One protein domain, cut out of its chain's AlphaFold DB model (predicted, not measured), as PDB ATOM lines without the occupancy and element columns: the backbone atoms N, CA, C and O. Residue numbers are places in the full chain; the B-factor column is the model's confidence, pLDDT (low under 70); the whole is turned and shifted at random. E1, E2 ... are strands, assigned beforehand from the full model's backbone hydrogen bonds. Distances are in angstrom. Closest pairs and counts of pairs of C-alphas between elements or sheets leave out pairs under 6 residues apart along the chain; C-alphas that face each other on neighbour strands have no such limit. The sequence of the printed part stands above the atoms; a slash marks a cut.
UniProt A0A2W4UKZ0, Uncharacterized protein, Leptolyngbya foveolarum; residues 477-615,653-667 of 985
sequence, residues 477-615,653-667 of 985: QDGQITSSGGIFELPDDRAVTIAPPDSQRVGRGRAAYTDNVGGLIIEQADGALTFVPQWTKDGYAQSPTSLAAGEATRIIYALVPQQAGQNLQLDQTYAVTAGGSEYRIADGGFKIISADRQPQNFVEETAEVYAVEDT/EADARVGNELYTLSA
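AT A GLANCE: This is residues 477 to 615 and 653 to 667 of the 985 residues of an uncharacterized protein of Leptolyngbya foveolarum (UniProt A0A2W4UKZ0). A small closed barrel of six strands, E4, E5, E8, E9, E10 and E7 round the ring, has a four-strand sheet, E1, E14, E3 and E6, set off toward one end of the longest axis. A small three-strand sheet, E11, E12 and E13, sits beside the barrel with E13 nearest to E4 and E7, and E2 pairs onto E7 outside the ring. The printed part has 154 residues and no named helix; the fourteen strands, E1 to E14 in chain order, hold 68 residues, under half, and the class is all strand. Neighbour strands are antiparallel throughout. The whole is compact, with a radius of gyration of the C-alphas of 14.3 A and spans of 44 by 31 by 28 A.

IN THESE COORDINATES: E1, residues 477 to 481, begins at C-alpha 477 (-0.422, -18.802, -45.982). E2 is residues 487 to 489 and E3 495 to 498. E4, residues 517 to 524, is 21.3 A long; E5, 529 to 535, is 18.7 A. E6 is residues 545 to 547. E7, residues 552 to 560, is 21.1 A long and bends by 58 degrees at residue 557. E8, residues 574 to 578, is 13.1 A long; E9 is 583 to 585 and E10 591 to 594. E11, residues 602 to 606, is 11.7 A long; E12 is 609 to 612 and E13 656 to 658. E14, residues 662 to 666, is 13.1 A long and ends at C-alpha 666 (-5.053, -23.046, -45.001).

HOW THE PARTS SIT: In the barrel, E4 has E5 on one side, with N 522 and O 530 2.9 A apart, and E7 on the other, with N 519 and O 558 at 2.8 A. E5 neighbours E8, N 531 and O 574 at 2.8 A. E8, E9 and E10 form a meander, each strand the antiparallel neighbour of the one before: N 577 and O 584 are 2.8 A apart, N 592 and O 583 2.9 A. E10 neighbours E7, N 593 and O 559 at 2.8 A, and E7 to E10 make a Greek key, a meander whose last strand neighbours the strand before it. E2 pairs with E7, N 488 and O 555 at 2.8 A. The closest C-alphas of E4 and E13, Gly 518 and Val 658, are 5.7 A apart. In its sheet, E12 has N 611 and O 603 of E11 at 2.8 A and N 610 and O 658 of E13 at 2.9 A. In the other sheet, the neighbours E1 and E14 have N 481 and O 662 within hydrogen-bond range at 2.8 A, E14 and E3 have N 663 and O 497 at 2.9 A, and E3 and E6 have N 498 and O 545 at 2.8 A.

THE WHOLE: The two C-alphas farthest apart, those of Ala 512 and Ala 667, are 44.4 A apart. Residues 616 to 652 are not printed; C-alphas 615 and 653 are 15.3 A apart across the cut. The links E3 to E4 and E7 to E8 are long. Mean pLDDT of the printed part is 82.6; 20 residues are under 70, among them 509 to 514.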
ATOM      1  N   GLN A 477       0.158 -19.801 -45.089       58.38
ATOM      2  CA  GLN A 477      -0.422 -18.802 -45.982       58.38
ATOM      3  C   GLN A 477      -0.662 -19.449 -47.356       58.38
ATOM      4  O   GLN A 477       0.268 -19.604 -48.145       58.38
ATOM      5  N   ASP A 478      -1.908 -19.843 -47.625       58.66
ATOM      6  CA  ASP A 478      -2.322 -20.606 -48.818       58.66
ATOM      7  C   ASP A 478      -2.313 -19.745 -50.092       58.66
ATOM      8  O   ASP A 478      -2.163 -20.233 -51.211       58.66
ATOM      9  N   GLY A 479      -2.474 -18.434 -49.910       70.00
ATOM     10  CA  GLY A 479      -2.427 -17.440 -50.971       70.00
ATOM     11  C   GLY A 479      -2.754 -16.044 -50.455       70.00
ATOM     12  O   GLY A 479      -3.556 -15.882 -49.529       70.00
ATOM     13  N   GLN A 480      -2.132 -15.037 -51.072       81.00
ATOM     14  CA  GLN A 480      -2.457 -13.631 -50.853       81.00
ATOM     15  C   GLN A 480      -3.827 -13.313 -51.475       81.00
ATOM     16  O   GLN A 480      -4.073 -13.631 -52.639       81.00
ATOM     17  N   ILE A 481      -4.709 -12.672 -50.709       83.56
ATOM     18  CA  ILE A 481      -5.948 -12.078 -51.219       83.56
ATOM     19  C   ILE A 481      -5.570 -10.741 -51.856       83.56
ATOM     20  O   ILE A 481      -4.890  -9.935 -51.223       83.56
ATOM     21  N   THR A 482      -6.004 -10.506 -53.094       84.69
ATOM     22  CA  THR A 482      -5.784  -9.239 -53.807       84.69
ATOM     23  C   THR A 482      -7.013  -8.341 -53.727       84.69
ATOM     24  O   THR A 482      -8.129  -8.826 -53.934       84.69
ATOM     25  N   SER A 483      -6.831  -7.044 -53.501       85.19
ATOM     26  CA  SER A 483      -7.918  -6.067 -53.505       85.19
ATOM     27  C   SER A 483      -8.340  -5.673 -54.924       85.19
ATOM     28  O   SER A 483      -7.539  -5.576 -55.851       85.19
ATOM     29  N   SER A 484      -9.634  -5.409 -55.101       86.12
ATOM     30  CA  SER A 484     -10.213  -4.840 -56.319       86.12
ATOM     31  C   SER A 484     -10.566  -3.379 -56.060       86.12
ATOM     32  O   SER A 484     -11.657  -3.080 -55.571       86.12
ATOM     33  N   GLY A 485      -9.645  -2.460 -56.365       81.56
ATOM     34  CA  GLY A 485      -9.843  -1.034 -56.090       81.56
ATOM     35  C   GLY A 485      -9.917  -0.740 -54.590       81.56
ATOM     36  O   GLY A 485     -10.759   0.037 -54.157       81.56
ATOM     37  N   GLY A 486      -9.082  -1.413 -53.796       85.25
ATOM     38  CA  GLY A 486      -8.994  -1.248 -52.345       85.25
ATOM     39  C   GLY A 486     -10.099  -1.918 -51.522       85.25
ATOM     40  O   GLY A 486     -10.275  -1.585 -50.348       85.25
ATOM     41  N   ILE A 487     -10.833  -2.855 -52.125       91.81
ATOM     42  CA  ILE A 487     -11.826  -3.712 -51.468       91.81
ATOM     43  C   ILE A 487     -11.386  -5.173 -51.616       91.81
ATOM     44  O   ILE A 487     -11.124  -5.626 -52.728       91.81
ATOM     45  N   PHE A 488     -11.339  -5.910 -50.513       92.44
ATOM     46  CA  PHE A 488     -11.181  -7.360 -50.486       92.44
ATOM     47  C   PHE A 488     -12.533  -7.998 -50.166       92.44
ATOM     48  O   PHE A 488     -13.063  -7.785 -49.075       92.44
ATOM     49  N   GLU A 489     -13.068  -8.797 -51.083       91.19
ATOM     50  CA  GLU A 489     -14.141  -9.749 -50.774       91.19
ATOM     51  C   GLU A 489     -13.499 -10.989 -50.132       91.19
ATOM     52  O   GLU A 489     -12.488 -11.488 -50.639       91.19
ATOM     53  N   LEU A 490     -14.034 -11.463 -49.005       88.75
ATOM     54  CA  LEU A 490     -13.443 -12.561 -48.240       88.75
ATOM     55  C   LEU A 490     -14.156 -13.903 -48.494       88.75
ATOM     56  O   LEU A 490     -15.374 -13.928 -48.676       88.75
ATOM     57  N   PRO A 491     -13.419 -15.028 -48.473       82.00
ATOM     58  CA  PRO A 491     -14.016 -16.361 -48.434       82.00
ATOM     59  C   PRO A 491     -14.759 -16.607 -47.111       82.00
ATOM     60  O   PRO A 491     -14.255 -16.285 -46.036       82.00
ATOM     61  N   ASP A 492     -15.929 -17.242 -47.178       80.50
ATOM     62  CA  ASP A 492     -16.710 -17.650 -46.005       80.50
ATOM     63  C   ASP A 492     -16.182 -18.941 -45.349       80.50
ATOM     64  O   ASP A 492     -16.407 -19.165 -44.160       80.50
ATOM     65  N   ASP A 493     -15.427 -19.760 -46.088       74.88
ATOM     66  CA  ASP A 493     -14.884 -21.053 -45.646       74.88
ATOM     67  C   ASP A 493     -13.483 -20.991 -45.000       74.88
ATOM     68  O   ASP A 493     -13.029 -21.983 -44.427       74.88
ATOM     69  N   ARG A 494     -12.782 -19.848 -45.070       75.88
ATOM     70  CA  ARG A 494     -11.356 -19.723 -44.702       75.88
ATOM     71  C   ARG A 494     -11.089 -18.597 -43.711       75.88
ATOM     72  O   ARG A 494     -11.615 -17.497 -43.840       75.88
ATOM     73  N   ALA A 495     -10.191 -18.854 -42.761       79.56
ATOM     74  CA  ALA A 495      -9.636 -17.813 -41.901       79.56
ATOM     75  C   ALA A 495      -8.687 -16.894 -42.693       79.56
ATOM     76  O   ALA A 495      -8.032 -17.326 -43.649       79.56
ATOM     77  N   VAL A 496      -8.596 -15.630 -42.281       84.56
ATOM     78  CA  VAL A 496      -7.830 -14.587 -42.981       84.56
ATOM     79  C   VAL A 496      -6.889 -13.887 -42.008       84.56
ATOM     80  O   VAL A 496      -7.309 -13.448 -40.940       84.56
ATOM     81  N   THR A 497      -5.625 -13.727 -42.395       88.12
ATOM     82  CA  THR A 497      -4.659 -12.896 -41.670       88.12
ATOM     83  C   THR A 497      -4.335 -11.640 -42.465       88.12
ATOM     84  O   THR A 497      -3.808 -11.698 -43.573       88.12
ATOM     85  N   ILE A 498      -4.611 -10.495 -41.852       89.88
ATOM     86  CA  ILE A 498      -4.154  -9.170 -42.260       89.88
ATOM     87  C   ILE A 498      -2.736  -8.999 -41.701       89.88
ATOM     88  O   ILE A 498      -2.552  -8.961 -40.480       89.88
ATOM     89  N   ALA A 499      -1.725  -8.896 -42.564       88.69
ATOM     90  CA  ALA A 499      -0.359  -8.617 -42.129       88.69
ATOM     91  C   ALA A 499      -0.211  -7.167 -41.614       88.69
ATOM     92  O   ALA A 499      -0.957  -6.282 -42.053       88.69
ATOM     93  N   PRO A 500       0.768  -6.890 -40.726       88.00
ATOM     94  CA  PRO A 500       1.144  -5.526 -40.366       88.00
ATOM     95  C   PRO A 500       1.458  -4.688 -41.617       88.00
ATOM     96  O   PRO A 500       2.057  -5.206 -42.563       88.00
ATOM     97  N   PRO A 501       1.081  -3.403 -41.651       86.81
ATOM     98  CA  PRO A 501       1.264  -2.565 -42.829       86.81
ATOM     99  C   PRO A 501       2.743  -2.177 -43.002       86.81
ATOM    100  O   PRO A 501       3.418  -1.806 -42.037       86.81
ATOM    101  N   ASP A 502       3.260  -2.212 -44.234       87.19
ATOM    102  CA  ASP A 502       4.665  -1.866 -44.488       87.19
ATOM    103  C   ASP A 502       4.922  -0.363 -44.280       87.19
ATOM    104  O   ASP A 502       4.623   0.475 -45.131       87.19
ATOM    105  N   SER A 503       5.559  -0.044 -43.153       84.19
ATOM    106  CA  SER A 503       5.991   1.300 -42.745       84.19
ATOM    107  C   SER A 503       6.888   2.066 -43.735       84.19
ATOM    108  O   SER A 503       7.101   3.264 -43.540       84.19
ATOM    109  N   GLN A 504       7.431   1.414 -44.773       82.44
ATOM    110  CA  GLN A 504       8.151   2.072 -45.874       82.44
ATOM    111  C   GLN A 504       7.246   2.418 -47.063       82.44
ATOM    112  O   GLN A 504       7.570   3.330 -47.826       82.44
ATOM    113  N   ARG A 505       6.129   1.697 -47.229       78.75
ATOM    114  CA  ARG A 505       5.188   1.834 -48.352       78.75
ATOM    115  C   ARG A 505       3.910   2.582 -47.985       78.75
ATOM    116  O   ARG A 505       3.342   3.203 -48.869       78.75
ATOM    117  N   VAL A 506       3.452   2.554 -46.735       83.94
ATOM    118  CA  VAL A 506       2.225   3.243 -46.277       83.94
ATOM    119  C   VAL A 506       2.523   4.384 -45.297       83.94
ATOM    120  O   VAL A 506       3.666   4.587 -44.902       83.94
ATOM    121  N   GLY A 507       1.494   5.138 -44.891       80.62
ATOM    122  CA  GLY A 507       1.607   6.193 -43.879       80.62
ATOM    123  C   GLY A 507       1.010   7.532 -44.320       80.62
ATOM    124  O   GLY A 507       0.399   7.649 -45.381       80.62
ATOM    125  N   ARG A 508       1.241   8.581 -43.521       72.75
ATOM    126  CA  ARG A 508       0.709   9.955 -43.700       72.75
ATOM    127  C   ARG A 508       1.242  10.755 -44.911       72.75
ATOM    128  O   ARG A 508       1.269  11.982 -44.861       72.75
ATOM    129  N   GLY A 509       1.721  10.079 -45.956       67.06
ATOM    130  CA  GLY A 509       2.206  10.707 -47.189       67.06
ATOM    131  C   GLY A 509       3.298  11.758 -46.958       67.06
ATOM    132  O   GLY A 509       4.155  11.613 -46.080       67.06
ATOM    133  N   ARG A 510       3.261  12.833 -47.755       57.06
ATOM    134  CA  ARG A 510       4.047  14.064 -47.517       57.06
ATOM    135  C   ARG A 510       3.194  15.260 -47.078       57.06
ATOM    136  O   ARG A 510       3.694  16.386 -47.057       57.06
ATOM    137  N   ALA A 511       1.934  15.024 -46.722       54.84
ATOM    138  CA  ALA A 511       0.995  16.069 -46.354       54.84
ATOM    139  C   ALA A 511       1.427  16.881 -45.123       54.84
ATOM    140  O   ALA A 511       2.199  16.437 -44.271       54.84
ATOM    141  N   ALA A 512       0.838  18.070 -44.983       53.84
ATOM    142  CA  ALA A 512       0.969  18.892 -43.780       53.84
ATOM    143  C   ALA A 512       0.183  18.337 -42.568       53.84
ATOM    144  O   ALA A 512       0.293  18.884 -41.470       53.84
ATOM    145  N   TYR A 513      -0.610  17.277 -42.758       60.75
ATOM    146  CA  TYR A 513      -1.480  16.685 -41.742       60.75
ATOM    147  C   TYR A 513      -0.742  15.626 -40.932       60.75
ATOM    148  O   TYR A 513      -0.536  14.493 -41.370       60.75
ATOM    149  N   THR A 514      -0.334  15.996 -39.722       65.25
ATOM    150  CA  THR A 514       0.363  15.075 -38.826       65.25
ATOM    151  C   THR A 514      -0.543  13.998 -38.258       65.25
ATOM    152  O   THR A 514      -0.037  12.913 -37.999       65.25
ATOM    153  N   ASP A 515      -1.840  14.273 -38.076       76.44
ATOM    154  CA  ASP A 515      -2.770  13.455 -37.280       76.44
ATOM    155  C   ASP A 515      -3.734  12.591 -38.122       76.44
ATOM    156  O   ASP A 515      -4.727  12.086 -37.597       76.44
ATOM    157  N   ASN A 516      -3.453  12.398 -39.417       84.06
ATOM    158  CA  ASN A 516      -4.166  11.416 -40.243       84.06
ATOM    159  C   ASN A 516      -4.002   9.991 -39.671       84.06
ATOM    160  O   ASN A 516      -2.969   9.663 -39.079       84.06
ATOM    161  N   VAL A 517      -5.012   9.139 -39.870       90.12
ATOM    162  CA  VAL A 517      -5.008   7.733 -39.427       90.12
ATOM    163  C   VAL A 517      -5.493   6.840 -40.563       90.12
ATOM    164  O   VAL A 517      -6.656   6.920 -40.960       90.12
ATOM    165  N   GLY A 518      -4.609   5.996 -41.090       90.38
ATOM    166  CA  GLY A 518      -4.955   4.978 -42.080       90.38
ATOM    167  C   GLY A 518      -5.325   3.659 -41.414       90.38
ATOM    168  O   GLY A 518      -4.788   3.302 -40.364       90.38
ATOM    169  N   GLY A 519      -6.252   2.926 -42.016       92.69
ATOM    170  CA  GLY A 519      -6.756   1.683 -41.460       92.69
ATOM    171  C   GLY A 519      -7.645   0.904 -42.414       92.69
ATOM    172  O   GLY A 519      -7.683   1.148 -43.621       92.69
ATOM    173  N   LEU A 520      -8.367  -0.044 -41.833       94.88
ATOM    174  CA  LEU A 520      -9.274  -0.946 -42.529       94.88
ATOM    175  C   LEU A 520     -10.675  -0.790 -41.952       94.88
ATOM    176  O   LEU A 520     -10.829  -0.732 -40.732       94.88
ATOM    177  N   ILE A 521     -11.690  -0.751 -42.812       95.81
ATOM    178  CA  ILE A 521     -13.061  -1.053 -42.404       95.81
ATOM    179  C   ILE A 521     -13.285  -2.543 -42.637       95.81
ATOM    180  O   ILE A 521     -13.136  -3.018 -43.760       95.81
ATOM    181  N   ILE A 522     -13.641  -3.263 -41.578       95.62
ATOM    182  CA  ILE A 522     -14.033  -4.672 -41.617       95.62
ATOM    183  C   ILE A 522     -15.558  -4.717 -41.511       95.62
ATOM    184  O   ILE A 522     -16.123  -4.174 -40.555       95.62
ATOM    185  N   GLU A 523     -16.221  -5.336 -42.489       94.19
ATOM    186  CA  GLU A 523     -17.643  -5.678 -42.404       94.19
ATOM    187  C   GLU A 523     -17.785  -7.114 -41.901       94.19
ATOM    188  O   GLU A 523     -17.323  -8.057 -42.543       94.19
ATOM    189  N   GLN A 524     -18.402  -7.265 -40.733       91.50
ATOM    190  CA  GLN A 524     -18.707  -8.556 -40.128       91.50
ATOM    191  C   GLN A 524     -19.882  -9.220 -40.857       91.50
ATOM    192  O   GLN A 524     -20.697  -8.544 -41.487       91.50
ATOM    193  N   ALA A 525     -20.005 -10.545 -40.762       86.06
ATOM    194  CA  ALA A 525     -21.028 -11.300 -41.500       86.06
ATOM    195  C   ALA A 525     -22.495 -10.986 -41.116       86.06
ATOM    196  O   ALA A 525     -23.417 -11.397 -41.822       86.06
ATOM    197  N   ASP A 526     -22.736 -10.234 -40.037       86.81
ATOM    198  CA  ASP A 526     -24.050  -9.690 -39.663       86.81
ATOM    199  C   ASP A 526     -24.335  -8.283 -40.243       86.81
ATOM    200  O   ASP A 526     -25.430  -7.743 -40.061       86.81
ATOM    201  N   GLY A 527     -23.371  -7.694 -40.958       85.69
ATOM    202  CA  GLY A 527     -23.417  -6.335 -41.500       85.69
ATOM    203  C   GLY A 527     -22.924  -5.244 -40.539       85.69
ATOM    204  O   GLY A 527     -23.065  -4.058 -40.852       85.69
ATOM    205  N   ALA A 528     -22.361  -5.593 -39.377       91.69
ATOM    206  CA  ALA A 528     -21.705  -4.626 -38.505       91.69
ATOM    207  C   ALA A 528     -20.378  -4.146 -39.117       91.69
ATOM    208  O   ALA A 528     -19.576  -4.929 -39.622       91.69
ATOM    209  N   LEU A 529     -20.126  -2.837 -39.052       94.25
ATOM    210  CA  LEU A 529     -18.911  -2.214 -39.578       94.25
ATOM    211  C   LEU A 529     -18.000  -1.784 -38.426       94.25
ATOM    212  O   LEU A 529     -18.445  -1.117 -37.487       94.25
ATOM    213  N   THR A 530     -16.710  -2.097 -38.522       95.69
ATOM    214  CA  THR A 530     -15.685  -1.642 -37.569       95.69
ATOM    215  C   THR A 530     -14.485  -1.049 -38.299       95.69
ATOM    216  O   THR A 530     -14.124  -1.514 -39.371       95.69
ATOM    217  N   PHE A 531     -13.870  -0.008 -37.734       95.44
ATOM    218  CA  PHE A 531     -12.621   0.577 -38.219       95.44
ATOM    219  C   PHE A 531     -11.463   0.150 -37.319       95.44
ATOM    220  O   PHE A 531     -11.535   0.296 -36.095       95.44
ATOM    221  N   VAL A 532     -10.394  -0.339 -37.942       95.00
ATOM    222  CA  VAL A 532      -9.166  -0.805 -37.293       95.00
ATOM    223  C   VAL A 532      -7.997   0.048 -37.798       95.00
ATOM    224  O   VAL A 532      -7.597  -0.109 -38.957       95.00
ATOM    225  N   PRO A 533      -7.441   0.964 -36.981       94.38
ATOM    226  CA  PRO A 533      -6.255   1.733 -37.335       94.38
ATOM    227  C   PRO A 533      -5.054   0.822 -37.582       94.38
ATOM    228  O   PRO A 533      -4.678   0.020 -36.733       94.38
ATOM    229  N   GLN A 534      -4.436   0.989 -38.745       93.69
ATOM    230  CA  GLN A 534      -3.227   0.278 -39.151       93.69
ATOM    231  C   GLN A 534      -1.996   1.177 -38.992       93.69
ATOM    232  O   GLN A 534      -0.915   0.701 -38.653       93.69
ATOM    233  N   TRP A 535      -2.152   2.495 -39.143       92.25
ATOM    234  CA  TRP A 535      -1.125   3.465 -38.775       92.25
ATOM    235  C   TRP A 535      -1.722   4.774 -38.267       92.25
ATOM    236  O   TRP A 535      -2.788   5.216 -38.695       92.25
ATOM    237  N   THR A 536      -0.998   5.418 -37.358       90.31
ATOM    238  CA  THR A 536      -1.296   6.751 -36.827       90.31
ATOM    239  C   THR A 536      -0.048   7.630 -36.940       90.31
ATOM    240  O   THR A 536       0.983   7.232 -37.485       90.31
ATOM    241  N   LYS A 537      -0.099   8.844 -36.393       83.81
ATOM    242  CA  LYS A 537       1.084   9.706 -36.254       83.81
ATOM    243  C   LYS A 537       2.177   9.130 -35.345       83.81
ATOM    244  O   LYS A 537       3.333   9.537 -35.483       83.81
ATOM    245  N   ASP A 538       1.785   8.252 -34.420       84.38
ATOM    246  CA  ASP A 538       2.598   7.740 -33.316       84.38
ATOM    247  C   ASP A 538       3.259   6.389 -33.662       84.38
ATOM    248  O   ASP A 538       4.231   6.000 -33.015       84.38
ATOM    249  N   GLY A 539       2.789   5.694 -34.708       88.38
ATOM    250  CA  GLY A 539       3.402   4.463 -35.210       88.38
ATOM    251  C   GLY A 539       2.558   3.695 -36.235       88.38
ATOM    252  O   GLY A 539       1.522   4.166 -36.702       88.38
ATOM    253  N   TYR A 540       3.007   2.478 -36.537       92.56
ATOM    254  CA  TYR A 540       2.316   1.477 -37.357       92.56
ATOM    255  C   TYR A 540       1.952   0.280 -36.473       92.56
ATOM    256  O   TYR A 540       2.727  -0.058 -35.574       92.56
ATOM    257  N   ALA A 541       0.829  -0.388 -36.735       89.25
ATOM    258  CA  ALA A 541       0.501  -1.667 -36.108       89.25
ATOM    259  C   ALA A 541       1.660  -2.660 -36.318       89.25
ATOM    260  O   ALA A 541       2.256  -2.701 -37.392       89.25
ATOM    261  N   GLN A 542       2.027  -3.408 -35.275       86.56
ATOM    262  CA  GLN A 542       3.154  -4.359 -35.312       86.56
ATOM    263  C   GLN A 542       2.692  -5.824 -35.299       86.56
ATOM    264  O   GLN A 542       3.460  -6.714 -35.659       86.56
ATOM    265  N   SER A 543       1.445  -6.070 -34.897       83.50
ATOM    266  CA  SER A 543       0.840  -7.398 -34.808       83.50
ATOM    267  C   SER A 543      -0.063  -7.655 -36.019       83.50
ATOM    268  O   SER A 543      -0.814  -6.752 -36.398       83.50
ATOM    269  N   PRO A 544      -0.044  -8.857 -36.623       85.62
ATOM    270  CA  PRO A 544      -1.065  -9.239 -37.593       85.62
ATOM    271  C   PRO A 544      -2.446  -9.279 -36.926       85.62
ATOM    272  O   PRO A 544      -2.569  -9.622 -35.750       85.62
ATOM    273  N   THR A 545      -3.493  -8.961 -37.687       87.12
ATOM    274  CA  THR A 545      -4.887  -9.152 -37.256       87.12
ATOM    275  C   THR A 545      -5.435 -10.403 -37.935       87.12
ATOM    276  O   THR A 545      -5.423 -10.485 -39.161       87.12
ATOM    277  N   SER A 546      -5.911 -11.372 -37.156       86.00
ATOM    278  CA  SER A 546      -6.512 -12.606 -37.680       86.00
ATOM    279  C   SER A 546      -8.024 -12.590 -37.496       86.00
ATOM    280  O   SER A 546      -8.506 -12.196 -36.437       86.00
ATOM    281  N   LEU A 547      -8.738 -13.053 -38.519       85.38
ATOM    282  CA  LEU A 547     -10.187 -13.222 -38.557       85.38
ATOM    283  C   LEU A 547     -10.513 -14.700 -38.786       85.38
ATOM    284  O   LEU A 547      -9.855 -15.371 -39.591       85.38
ATOM    285  N   ALA A 548     -11.523 -15.213 -38.090       83.12
ATOM    286  CA  ALA A 548     -12.008 -16.574 -38.282       83.12
ATOM    287  C   ALA A 548     -12.772 -16.729 -39.612       83.12
ATOM    288  O   ALA A 548     -13.251 -15.754 -40.197       83.12
ATOM    289  N   ALA A 549     -12.912 -17.974 -40.081       79.88
ATOM    290  CA  ALA A 549     -13.733 -18.289 -41.250       79.88
ATOM    291  C   ALA A 549     -15.176 -17.795 -41.044       79.88
ATOM    292  O   ALA A 549     -15.796 -18.092 -40.019       79.88
ATOM    293  N   GLY A 550     -15.680 -17.005 -41.993       80.31
ATOM    294  CA  GLY A 550     -17.017 -16.412 -41.930       80.31
ATOM    295  C   GLY A 550     -17.210 -15.314 -40.871       80.31
ATOM    296  O   GLY A 550     -18.346 -14.910 -40.640       80.31
ATOM    297  N   GLU A 551     -16.152 -14.808 -40.222       87.25
ATOM    298  CA  GLU A 551     -16.269 -13.684 -39.274       87.25
ATOM    299  C   GLU A 551     -16.595 -12.361 -39.990       87.25
ATOM    300  O   GLU A 551     -17.397 -11.557 -39.507       87.25
ATOM    301  N   ALA A 552     -15.996 -12.158 -41.165       89.62
ATOM    302  CA  ALA A 552     -16.133 -10.965 -41.987       89.62
ATOM    303  C   ALA A 552     -16.375 -11.320 -43.458       89.62
ATOM    304  O   ALA A 552     -15.853 -12.312 -43.957       89.62
ATOM    305  N   THR A 553     -17.156 -10.489 -44.148       91.06
ATOM    306  CA  THR A 553     -17.492 -10.645 -45.574       91.06
ATOM    307  C   THR A 553     -16.577  -9.829 -46.476       91.06
ATOM    308  O   THR A 553     -16.205 -10.293 -47.550       91.06
ATOM    309  N   ARG A 554     -16.188  -8.622 -46.045       92.88
ATOM    310  CA  ARG A 554     -15.284  -7.747 -46.802       92.88
ATOM    311  C   ARG A 554     -14.398  -6.885 -45.910       92.88
ATOM    312  O   ARG A 554     -14.773  -6.505 -44.800       92.88
ATOM    313  N   ILE A 555     -13.234  -6.529 -46.448       94.56
ATOM    314  CA  ILE A 555     -12.298  -5.557 -45.875       94.56
ATOM    315  C   ILE A 555     -12.089  -4.428 -46.885       94.56
ATOM    316  O   ILE A 555     -11.917  -4.672 -48.074       94.56
ATOM    317  N   ILE A 556     -12.107  -3.181 -46.421       94.44
ATOM    318  CA  ILE A 556     -12.041  -1.983 -47.265       94.44
ATOM    319  C   ILE A 556     -10.926  -1.074 -46.745       94.44
ATOM    320  O   ILE A 556     -10.912  -0.735 -45.559       94.44
ATOM    321  N   TYR A 557     -10.024  -0.626 -47.618       94.62
ATOM    322  CA  TYR A 557      -9.042   0.394 -47.257       94.62
ATOM    323  C   TYR A 557      -9.717   1.726 -46.908       94.62
ATOM    324  O   TYR A 557     -10.625   2.191 -47.606       94.62
ATOM    325  N   ALA A 558      -9.261   2.352 -45.821       92.25
ATOM    326  CA  ALA A 558      -9.907   3.530 -45.264       92.25
ATOM    327  C   ALA A 558      -8.933   4.513 -44.590       92.25
ATOM    328  O   ALA A 558      -7.966   4.125 -43.936       92.25
ATOM    329  N   LEU A 559      -9.229   5.808 -44.706       89.81
ATOM    330  CA  LEU A 559      -8.485   6.908 -44.097       89.81
ATOM    331  C   LEU A 559      -9.423   7.769 -43.242       89.81
ATOM    332  O   LEU A 559     -10.460   8.231 -43.716       89.81
ATOM    333  N   VAL A 560      -9.033   8.048 -41.998       88.88
ATOM    334  CA  VAL A 560      -9.651   9.089 -41.166       88.88
ATOM    335  C   VAL A 560      -8.784  10.354 -41.264       88.88
ATOM    336  O   VAL A 560      -7.700  10.388 -40.665       88.88
ATOM    337  N   PRO A 561      -9.216  11.388 -42.016       80.12
ATOM    338  CA  PRO A 561      -8.485  12.648 -42.118       80.12
ATOM    339  C   PRO A 561      -8.525  13.416 -40.792       80.12
ATOM    340  O   PRO A 561      -9.505  13.328 -40.050       80.12
ATOM    341  N   GLN A 562      -7.466  14.183 -40.524       79.38
ATOM    342  CA  GLN A 562      -7.216  14.933 -39.288       79.38
ATOM    343  C   GLN A 562      -8.402  15.808 -38.825       79.38
ATOM    344  O   GLN A 562      -8.606  16.925 -39.293       79.38
ATOM    345  N   GLN A 563      -9.143  15.338 -37.819       81.50
ATOM    346  CA  GLN A 563     -10.313  16.009 -37.244       81.50
ATOM    347  C   GLN A 563     -10.081  16.445 -35.786       81.50
ATOM    348  O   GLN A 563      -9.344  15.826 -35.017       81.50
ATOM    349  N   ALA A 564     -10.723  17.540 -35.372       74.62
ATOM    350  CA  ALA A 564     -10.549  18.098 -34.032       74.62
ATOM    351  C   ALA A 564     -11.073  17.136 -32.949       74.62
ATOM    352  O   ALA A 564     -12.245  16.765 -32.952       74.62
ATOM    353  N   GLY A 565     -10.205  16.751 -32.008       78.44
ATOM    354  CA  GLY A 565     -10.516  15.766 -30.964       78.44
ATOM    355  C   GLY A 565     -10.289  14.303 -31.369       78.44
ATOM    356  O   GLY A 565     -10.504  13.421 -30.543       78.44
ATOM    357  N   GLN A 566      -9.828  14.033 -32.595       84.94
ATOM    358  CA  GLN A 566      -9.420  12.697 -33.032       84.94
ATOM    359  C   GLN A 566      -8.249  12.186 -32.182       84.94
ATOM    360  O   GLN A 566      -7.197  12.818 -32.102       84.94
ATOM    361  N   ASN A 567      -8.433  11.019 -31.562       84.75
ATOM    362  CA  ASN A 567      -7.413  10.341 -30.756       84.75
ATOM    363  C   ASN A 567      -7.469   8.816 -30.970       84.75
ATOM    364  O   ASN A 567      -7.364   8.043 -30.019       84.75
ATOM    365  N   LEU A 568      -7.681   8.381 -32.217       90.44
ATOM    366  CA  LEU A 568      -7.707   6.959 -32.571       90.44
ATOM    367  C   LEU A 568      -6.329   6.338 -32.305       90.44
ATOM    368  O   LEU A 568      -5.308   6.911 -32.686       90.44
ATOM    369  N   GLN A 569      -6.310   5.199 -31.621       90.62
ATOM    370  CA  GLN A 569      -5.102   4.482 -31.214       90.62
ATOM    371  C   GLN A 569      -4.898   3.236 -32.079       90.62
ATOM    372  O   GLN A 569      -5.859   2.670 -32.596       90.62
ATOM    373  N   LEU A 570      -3.650   2.777 -32.178       89.81
ATOM    374  CA  LEU A 570      -3.365   1.408 -32.606       89.81
ATOM    375  C   LEU A 570      -3.940   0.411 -31.586       89.81
ATOM    376  O   LEU A 570      -4.220   0.775 -30.441       89.81
ATOM    377  N   ASP A 571      -4.127  -0.836 -32.016       84.00
ATOM    378  CA  ASP A 571      -4.641  -1.950 -31.204       84.00
ATOM    379  C   ASP A 571      -6.041  -1.707 -30.582       84.00
ATOM    380  O   ASP A 571      -6.458  -2.406 -29.656       84.00
ATOM    381  N   GLN A 572      -6.798  -0.732 -31.102       89.31
ATOM    382  CA  GLN A 572      -8.201  -0.471 -30.759       89.31
ATOM    383  C   GLN A 572      -9.087  -0.588 -32.001       89.31
ATOM    384  O   GLN A 572      -8.711  -0.156 -33.086       89.31
ATOM    385  N   THR A 573     -10.294  -1.127 -31.834       92.06
ATOM    386  CA  THR A 573     -11.314  -1.175 -32.886       92.06
ATOM    387  C   THR A 573     -12.461  -0.232 -32.542       92.06
ATOM    388  O   THR A 573     -12.836  -0.076 -31.377       92.06
ATOM    389  N   TYR A 574     -13.018   0.432 -33.553       94.69
ATOM    390  CA  TYR A 574     -14.073   1.428 -33.369       94.69
ATOM    391  C   TYR A 574     -15.292   1.079 -34.218       94.69
ATOM    392  O   TYR A 574     -15.164   0.858 -35.418       94.69
ATOM    393  N   ALA A 575     -16.485   1.059 -33.621       93.62
ATOM    394  CA  ALA A 575     -17.721   0.839 -34.370       93.62
ATOM    395  C   ALA A 575     -17.936   1.948 -35.418       93.62
ATOM    396  O   ALA A 575     -17.684   3.126 -35.150       93.62
ATOM    397  N   VAL A 576     -18.423   1.576 -36.600       94.25
ATOM    398  CA  VAL A 576     -18.656   2.473 -37.736       94.25
ATOM    399  C   VAL A 576     -20.144   2.533 -38.062       94.25
ATOM    400  O   VAL A 576     -20.859   1.535 -38.037       94.25
ATOM    401  N   THR A 577     -20.617   3.727 -38.398       91.62
ATOM    402  CA  THR A 577     -21.980   3.985 -38.870       91.62
ATOM    403  C   THR A 577     -21.973   4.341 -40.353       91.62
ATOM    404  O   THR A 577     -21.154   5.139 -40.817       91.62
ATOM    405  N   ALA A 578     -22.902   3.749 -41.104       82.69
ATOM    406  CA  ALA A 578     -23.116   4.046 -42.515       82.69
ATOM    407  C   ALA A 578     -24.027   5.271 -42.683       82.69
ATOM    408  O   ALA A 578     -25.235   5.206 -42.450       82.69
ATOM    409  N   GLY A 579     -23.445   6.392 -43.107       69.94
ATOM    410  CA  GLY A 579     -24.185   7.513 -43.679       69.94
ATOM    411  C   GLY A 579     -24.548   7.249 -45.145       69.94
ATOM    412  O   GLY A 579     -24.066   6.305 -45.769       69.94
ATOM    413  N   GLY A 580     -25.383   8.113 -45.731       67.75
ATOM    414  CA  GLY A 580     -25.867   7.928 -47.109       67.75
ATOM    415  C   GLY A 580     -24.780   7.969 -48.198       67.75
ATOM    416  O   GLY A 580     -24.993   7.427 -49.278       67.75
ATOM    417  N   SER A 581     -23.630   8.593 -47.923       69.44
ATOM    418  CA  SER A 581     -22.504   8.741 -48.863       69.44
ATOM    419  C   SER A 581     -21.128   8.778 -48.177       69.44
ATOM    420  O   SER A 581     -20.154   9.232 -48.771       69.44
ATOM    421  N   GLU A 582     -21.051   8.392 -46.902       79.88
ATOM    422  CA  GLU A 582     -19.842   8.464 -46.071       79.88
ATOM    423  C   GLU A 582     -19.947   7.491 -44.890       79.88
ATOM    424  O   GLU A 582     -21.039   7.299 -44.349       79.88
ATOM    425  N   TYR A 583     -18.826   6.913 -44.461       90.44
ATOM    426  CA  TYR A 583     -18.748   6.211 -43.181       90.44
ATOM    427  C   TYR A 583     -18.301   7.165 -42.073       90.44
ATOM    428  O   TYR A 583     -17.598   8.151 -42.318       90.44
ATOM    429  N   ARG A 584     -18.714   6.872 -40.838       91.25
ATOM    430  CA  ARG A 584     -18.326   7.637 -39.649       91.25
ATOM    431  C   ARG A 584     -18.019   6.731 -38.473       91.25
ATOM    432  O   ARG A 584     -18.805   5.829 -38.189       91.25
ATOM    433  N   ILE A 585     -16.946   7.023 -37.743       90.75
ATOM    434  CA  ILE A 585     -16.704   6.428 -36.427       90.75
ATOM    435  C   ILE A 585     -17.887   6.799 -35.519       90.75
ATOM    436  O   ILE A 585     -18.269   7.968 -35.445       90.75
ATOM    437  N   ALA A 586     -18.505   5.805 -34.878       88.94
ATOM    438  CA  ALA A 586     -19.707   5.987 -34.065       88.94
ATOM    439  C   ALA A 586     -19.436   6.832 -32.808       88.94
ATOM    440  O   ALA A 586     -20.267   7.652 -32.423       88.94
ATOM    441  N   ASP A 587     -18.256   6.657 -32.205       81.25
ATOM    442  CA  ASP A 587     -17.734   7.545 -31.166       81.25
ATOM    443  C   ASP A 587     -16.982   8.732 -31.798       81.25
ATOM    444  O   ASP A 587     -16.316   8.602 -32.826       81.25
ATOM    445  N   GLY A 588     -17.146   9.929 -31.236       78.81
ATOM    446  CA  GLY A 588     -16.644  11.193 -31.794       78.81
ATOM    447  C   GLY A 588     -17.264  11.648 -33.134       78.81
ATOM    448  O   GLY A 588     -17.228  12.839 -33.439       78.81
ATOM    449  N   GLY A 589     -17.877  10.756 -33.922       84.81
ATOM    450  CA  GLY A 589     -18.567  11.088 -35.178       84.81
ATOM    451  C   GLY A 589     -17.643  11.344 -36.378       84.81
ATOM    452  O   GLY A 589     -18.107  11.882 -37.392       84.81
ATOM    453  N   PHE A 590     -16.353  11.005 -36.258       87.25
ATOM    454  CA  PHE A 590     -15.304  11.312 -37.236       87.25
ATOM    455  C   PHE A 590     -15.606  10.704 -38.612       87.25
ATOM    456  O   PHE A 590     -15.907   9.517 -38.714       87.25
ATOM    457  N   LYS A 591     -15.509  11.511 -39.674       86.81
ATOM    458  CA  LYS A 591     -15.630  11.071 -41.072       86.81
ATOM    459  C   LYS A 591     -14.519  10.088 -41.436       86.81
ATOM    460  O   LYS A 591     -13.380  10.287 -41.015       86.81
ATOM    461  N   ILE A 592     -14.851   9.111 -42.276       88.94
ATOM    462  CA  ILE A 592     -13.914   8.168 -42.888       88.94
ATOM    463  C   ILE A 592     -14.060   8.249 -44.413       88.94
ATOM    464  O   ILE A 592     -15.180   8.235 -44.931       88.94
ATOM    465  N   ILE A 593     -12.928   8.321 -45.109       86.25
ATOM    466  CA  ILE A 593     -12.799   8.172 -46.561       86.25
ATOM    467  C   ILE A 593     -12.525   6.684 -46.826       86.25
ATOM    468  O   ILE A 593     -11.569   6.150 -46.268       86.25
ATOM    469  N   SER A 594     -13.349   5.997 -47.619       90.00
ATOM    470  CA  SER A 594     -13.236   4.551 -47.880       90.00
ATOM    471  C   SER A 594     -13.362   4.209 -49.361       90.00
ATOM    472  O   SER A 594     -14.098   4.866 -50.103       90.00
ATOM    473  N   ALA A 595     -12.668   3.155 -49.788       87.94
ATOM    474  CA  ALA A 595     -12.559   2.807 -51.202       87.94
ATOM    475  C   ALA A 595     -13.911   2.452 -51.862       87.94
ATOM    476  O   ALA A 595     -14.128   2.745 -53.033       87.94
ATOM    477  N   ASP A 596     -14.872   1.916 -51.102       88.88
ATOM    478  CA  ASP A 596     -16.226   1.588 -51.579       88.88
ATOM    479  C   ASP A 596     -17.195   2.786 -51.655       88.88
ATOM    480  O   ASP A 596     -18.207   2.711 -52.356       88.88
ATOM    481  N   ARG A 597     -16.938   3.887 -50.928       85.38
ATOM    482  CA  ARG A 597     -17.828   5.070 -50.875       85.38
ATOM    483  C   ARG A 597     -17.263   6.293 -51.574       85.38
ATOM    484  O   ARG A 597     -18.042   7.132 -52.023       85.38
ATOM    485  N   GLN A 598     -15.945   6.397 -51.668       82.94
ATOM    486  CA  GLN A 598     -15.249   7.445 -52.402       82.94
ATOM    487  C   GLN A 598     -14.125   6.847 -53.273       82.94
ATOM    488  O   GLN A 598     -12.974   7.241 -53.113       82.94
ATOM    489  N   PRO A 599     -14.409   5.916 -54.208       77.62
ATOM    490  CA  PRO A 599     -13.374   5.297 -55.047       77.62
ATOM    491  C   PRO A 599     -12.559   6.319 -55.851       77.62
ATOM    492  O   PRO A 599     -11.386   6.092 -56.115       77.62
ATOM    493  N   GLN A 600     -13.132   7.484 -56.186       72.44
ATOM    494  CA  GLN A 600     -12.407   8.577 -56.850       72.44
ATOM    495  C   GLN A 600     -11.302   9.225 -55.992       72.44
ATOM    496  O   GLN A 600     -10.529  10.022 -56.514       72.44
ATOM    497  N   ASN A 601     -11.246   8.916 -54.694       73.69
ATOM    498  CA  ASN A 601     -10.211   9.372 -53.771       73.69
ATOM    499  C   ASN A 601      -9.019   8.401 -53.696       73.69
ATOM    500  O   ASN A 601      -8.016   8.764 -53.091       73.69
ATOM    501  N   PHE A 602      -9.138   7.184 -54.242       78.56
ATOM    502  CA  PHE A 602      -8.150   6.110 -54.111       78.56
ATOM    503  C   PHE A 602      -7.443   5.859 -55.443       78.56
ATOM    504  O   PHE A 602      -8.086   5.616 -56.464       78.56
ATOM    505  N   VAL A 603      -6.111   5.870 -55.426       79.62
ATOM    506  CA  VAL A 603      -5.274   5.607 -56.604       79.62
ATOM    507  C   VAL A 603      -4.267   4.517 -56.266       79.62
ATOM    508  O   VAL A 603      -3.499   4.647 -55.319       79.62
ATOM    509  N   GLU A 604      -4.283   3.427 -57.030       80.12
ATOM    510  CA  GLU A 604      -3.364   2.298 -56.867       80.12
ATOM    511  C   GLU A 604      -1.930   2.717 -57.254       80.12
ATOM    512  O   GLU A 604      -1.652   2.987 -58.423       80.12
ATOM    513  N   GLU A 605      -1.008   2.779 -56.285       72.75
ATOM    514  CA  GLU A 605       0.433   2.948 -56.556       72.75
ATOM    515  C   GLU A 605       1.100   1.595 -56.847       72.75
ATOM    516  O   GLU A 605       1.996   1.488 -57.685       72.75
ATOM    517  N   THR A 606       0.673   0.556 -56.123       77.31
ATOM    518  CA  THR A 606       1.031  -0.857 -56.317       77.31
ATOM    519  C   THR A 606      -0.150  -1.718 -55.866       77.31
ATOM    520  O   THR A 606      -0.960  -1.225 -55.086       77.31
ATOM    521  N   ALA A 607      -0.194  -2.997 -56.257       73.50
ATOM    522  CA  ALA A 607      -1.313  -3.922 -56.010       73.50
ATOM    523  C   ALA A 607      -2.007  -3.793 -54.633       73.50
ATOM    524  O   ALA A 607      -3.230  -3.785 -54.570       73.50
ATOM    525  N   GLU A 608      -1.241  -3.641 -53.542       83.88
ATOM    526  CA  GLU A 608      -1.776  -3.448 -52.181       83.88
ATOM    527  C   GLU A 608      -1.305  -2.160 -51.490       83.88
ATOM    528  O   GLU A 608      -1.092  -2.128 -50.279       83.88
ATOM    529  N   VAL A 609      -1.110  -1.080 -52.251       84.31
ATOM    530  CA  VAL A 609      -0.844   0.260 -51.705       84.31
ATOM    531  C   VAL A 609      -1.582   1.305 -52.529       84.31
ATOM    532  O   VAL A 609      -1.275   1.516 -53.702       84.31
ATOM    533  N   TYR A 610      -2.508   2.001 -51.877       82.56
ATOM    534  CA  TYR A 610      -3.329   3.040 -52.479       82.56
ATOM    535  C   TYR A 610      -2.985   4.399 -51.868       82.56
ATOM    536  O   TYR A 610      -3.005   4.562 -50.642       82.56
ATOM    537  N   ALA A 611      -2.692   5.376 -52.723       79.25
ATOM    538  CA  ALA A 611      -2.713   6.789 -52.376       79.25
ATOM    539  C   ALA A 611      -4.162   7.233 -52.122       79.25
ATOM    540  O   ALA A 611      -5.078   6.782 -52.813       79.25
ATOM    541  N   VAL A 612      -4.364   8.107 -51.132       75.75
ATOM    542  CA  VAL A 612      -5.683   8.623 -50.744       75.75
ATOM    543  C   VAL A 612      -5.648  10.145 -50.617       75.75
ATOM    544  O   VAL A 612      -4.849  10.680 -49.846       75.75
ATOM    545  N   GLU A 613      -6.541  10.825 -51.337       69.12
ATOM    546  CA  GLU A 613      -6.758  12.283 -51.292       69.12
ATOM    547  C   GLU A 613      -8.174  12.618 -50.776       69.12
ATOM    548  O   GLU A 613      -9.078  11.790 -50.875       69.12
ATOM    549  N   ASP A 614      -8.428  13.822 -50.245       57.44
ATOM    550  CA  ASP A 614      -9.792  14.247 -49.857       57.44
ATOM    551  C   ASP A 614     -10.442  15.169 -50.906       57.44
ATOM    552  O   ASP A 614     -10.252  16.390 -50.909       57.44
ATOM    553  N   THR A 615     -11.258  14.596 -51.799       53.09
ATOM    554  CA  THR A 615     -11.983  15.345 -52.843       53.09
ATOM    555  C   THR A 615     -13.237  16.068 -52.312       53.09
ATOM    556  O   THR A 615     -14.339  15.905 -52.853       53.09
ATOM    557  N   GLU A 653       4.158  12.757 -53.848       52.09
ATOM    558  CA  GLU A 653       3.227  13.895 -53.731       52.09
ATOM    559  C   GLU A 653       1.884  13.550 -53.047       52.09
ATOM    560  O   GLU A 653       1.184  14.466 -52.627       52.09
ATOM    561  N   ALA A 654       1.563  12.264 -52.844       61.47
ATOM    562  CA  ALA A 654       0.304  11.807 -52.241       61.47
ATOM    563  C   ALA A 654       0.071  12.268 -50.780       61.47
ATOM    564  O   ALA A 654       0.993  12.291 -49.949       61.47
ATOM    565  N   ASP A 655      -1.199  12.561 -50.462       62.91
ATOM    566  CA  ASP A 655      -1.659  13.111 -49.176       62.91
ATOM    567  C   ASP A 655      -1.552  12.075 -48.031       62.91
ATOM    568  O   ASP A 655      -0.999  12.349 -46.964       62.91
ATOM    569  N   ALA A 656      -2.008  10.842 -48.266       77.38
ATOM    570  CA  ALA A 656      -1.806   9.691 -47.384       77.38
ATOM    571  C   ALA A 656      -1.787   8.375 -48.180       77.38
ATOM    572  O   ALA A 656      -2.129   8.353 -49.360       77.38
ATOM    573  N   ARG A 657      -1.400   7.270 -47.531       84.12
ATOM    574  CA  ARG A 657      -1.409   5.924 -48.115       84.12
ATOM    575  C   ARG A 657      -1.924   4.855 -47.175       84.12
ATOM    576  O   ARG A 657      -1.581   4.844 -45.994       84.12
ATOM    577  N   VAL A 658      -2.628   3.885 -47.734       87.75
ATOM    578  CA  VAL A 658      -3.170   2.713 -47.038       87.75
ATOM    579  C   VAL A 658      -2.836   1.444 -47.820       87.75
ATOM    580  O   VAL A 658      -2.698   1.492 -49.041       87.75
ATOM    581  N   GLY A 659      -2.631   0.336 -47.112       87.31
ATOM    582  CA  GLY A 659      -2.094  -0.892 -47.696       87.31
ATOM    583  C   GLY A 659      -1.753  -1.935 -46.635       87.31
ATOM    584  O   GLY A 659      -1.032  -1.638 -45.681       87.31
ATOM    585  N   ASN A 660      -2.269  -3.148 -46.803       90.12
ATOM    586  CA  ASN A 660      -2.020  -4.303 -45.948       90.12
ATOM    587  C   ASN A 660      -2.057  -5.552 -46.830       90.12
ATOM    588  O   ASN A 660      -2.984  -5.731 -47.612       90.12
ATOM    589  N   GLU A 661      -1.086  -6.445 -46.682       89.00
ATOM    590  CA  GLU A 661      -1.102  -7.708 -47.418       89.00
ATOM    591  C   GLU A 661      -1.966  -8.714 -46.640       89.00
ATOM    592  O   GLU A 661      -1.719  -8.990 -45.464       89.00
ATOM    593  N   LEU A 662      -3.039  -9.200 -47.269       88.62
ATOM    594  CA  LEU A 662      -3.985 -10.148 -46.676       88.62
ATOM    595  C   LEU A 662      -3.701 -11.553 -47.193       88.62
ATOM    596  O   LEU A 662      -3.463 -11.743 -48.381       88.62
ATOM    597  N   TYR A 663      -3.791 -12.548 -46.317       83.75
ATOM    598  CA  TYR A 663      -3.497 -13.941 -46.636       83.75
ATOM    599  C   TYR A 663      -4.645 -14.840 -46.187       83.75
ATOM    600  O   TYR A 663      -5.099 -14.739 -45.046       83.75
ATOM    601  N   THR A 664      -5.089 -15.749 -47.057       78.06
ATOM    602  CA  THR A 664      -5.905 -16.885 -46.600       78.06
ATOM    603  C   THR A 664      -5.021 -17.864 -45.842       78.06
ATOM    604  O   THR A 664      -3.914 -18.185 -46.279       78.06
ATOM    605  N   LEU A 665      -5.513 -18.338 -44.702       63.56
ATOM    606  CA  LEU A 665      -4.881 -19.407 -43.945       63.56
ATOM    607  C   LEU A 665      -5.488 -20.744 -44.368       63.56
ATOM    608  O   LEU A 665      -6.675 -20.985 -44.126       63.56
ATOM    609  N   SER A 666      -4.682 -21.635 -44.947       50.88
ATOM    610  CA  SER A 666      -5.053 -23.046 -45.001       50.88
ATOM    611  C   SER A 666      -4.724 -23.678 -43.657       50.88
ATOM    612  O   SER A 666      -3.574 -23.736 -43.216       50.88
ATOM    613  N   ALA A 667      -5.761 -24.167 -42.979       46.12
ATOM    614  CA  ALA A 667      -5.581 -25.009 -41.812       46.12
ATOM    615  C   ALA A 667      -5.026 -26.365 -42.267       46.12
ATOM    616  O   ALA A 667      -5.781 -27.304 -42.522       46.12
TER     617      ALA A 667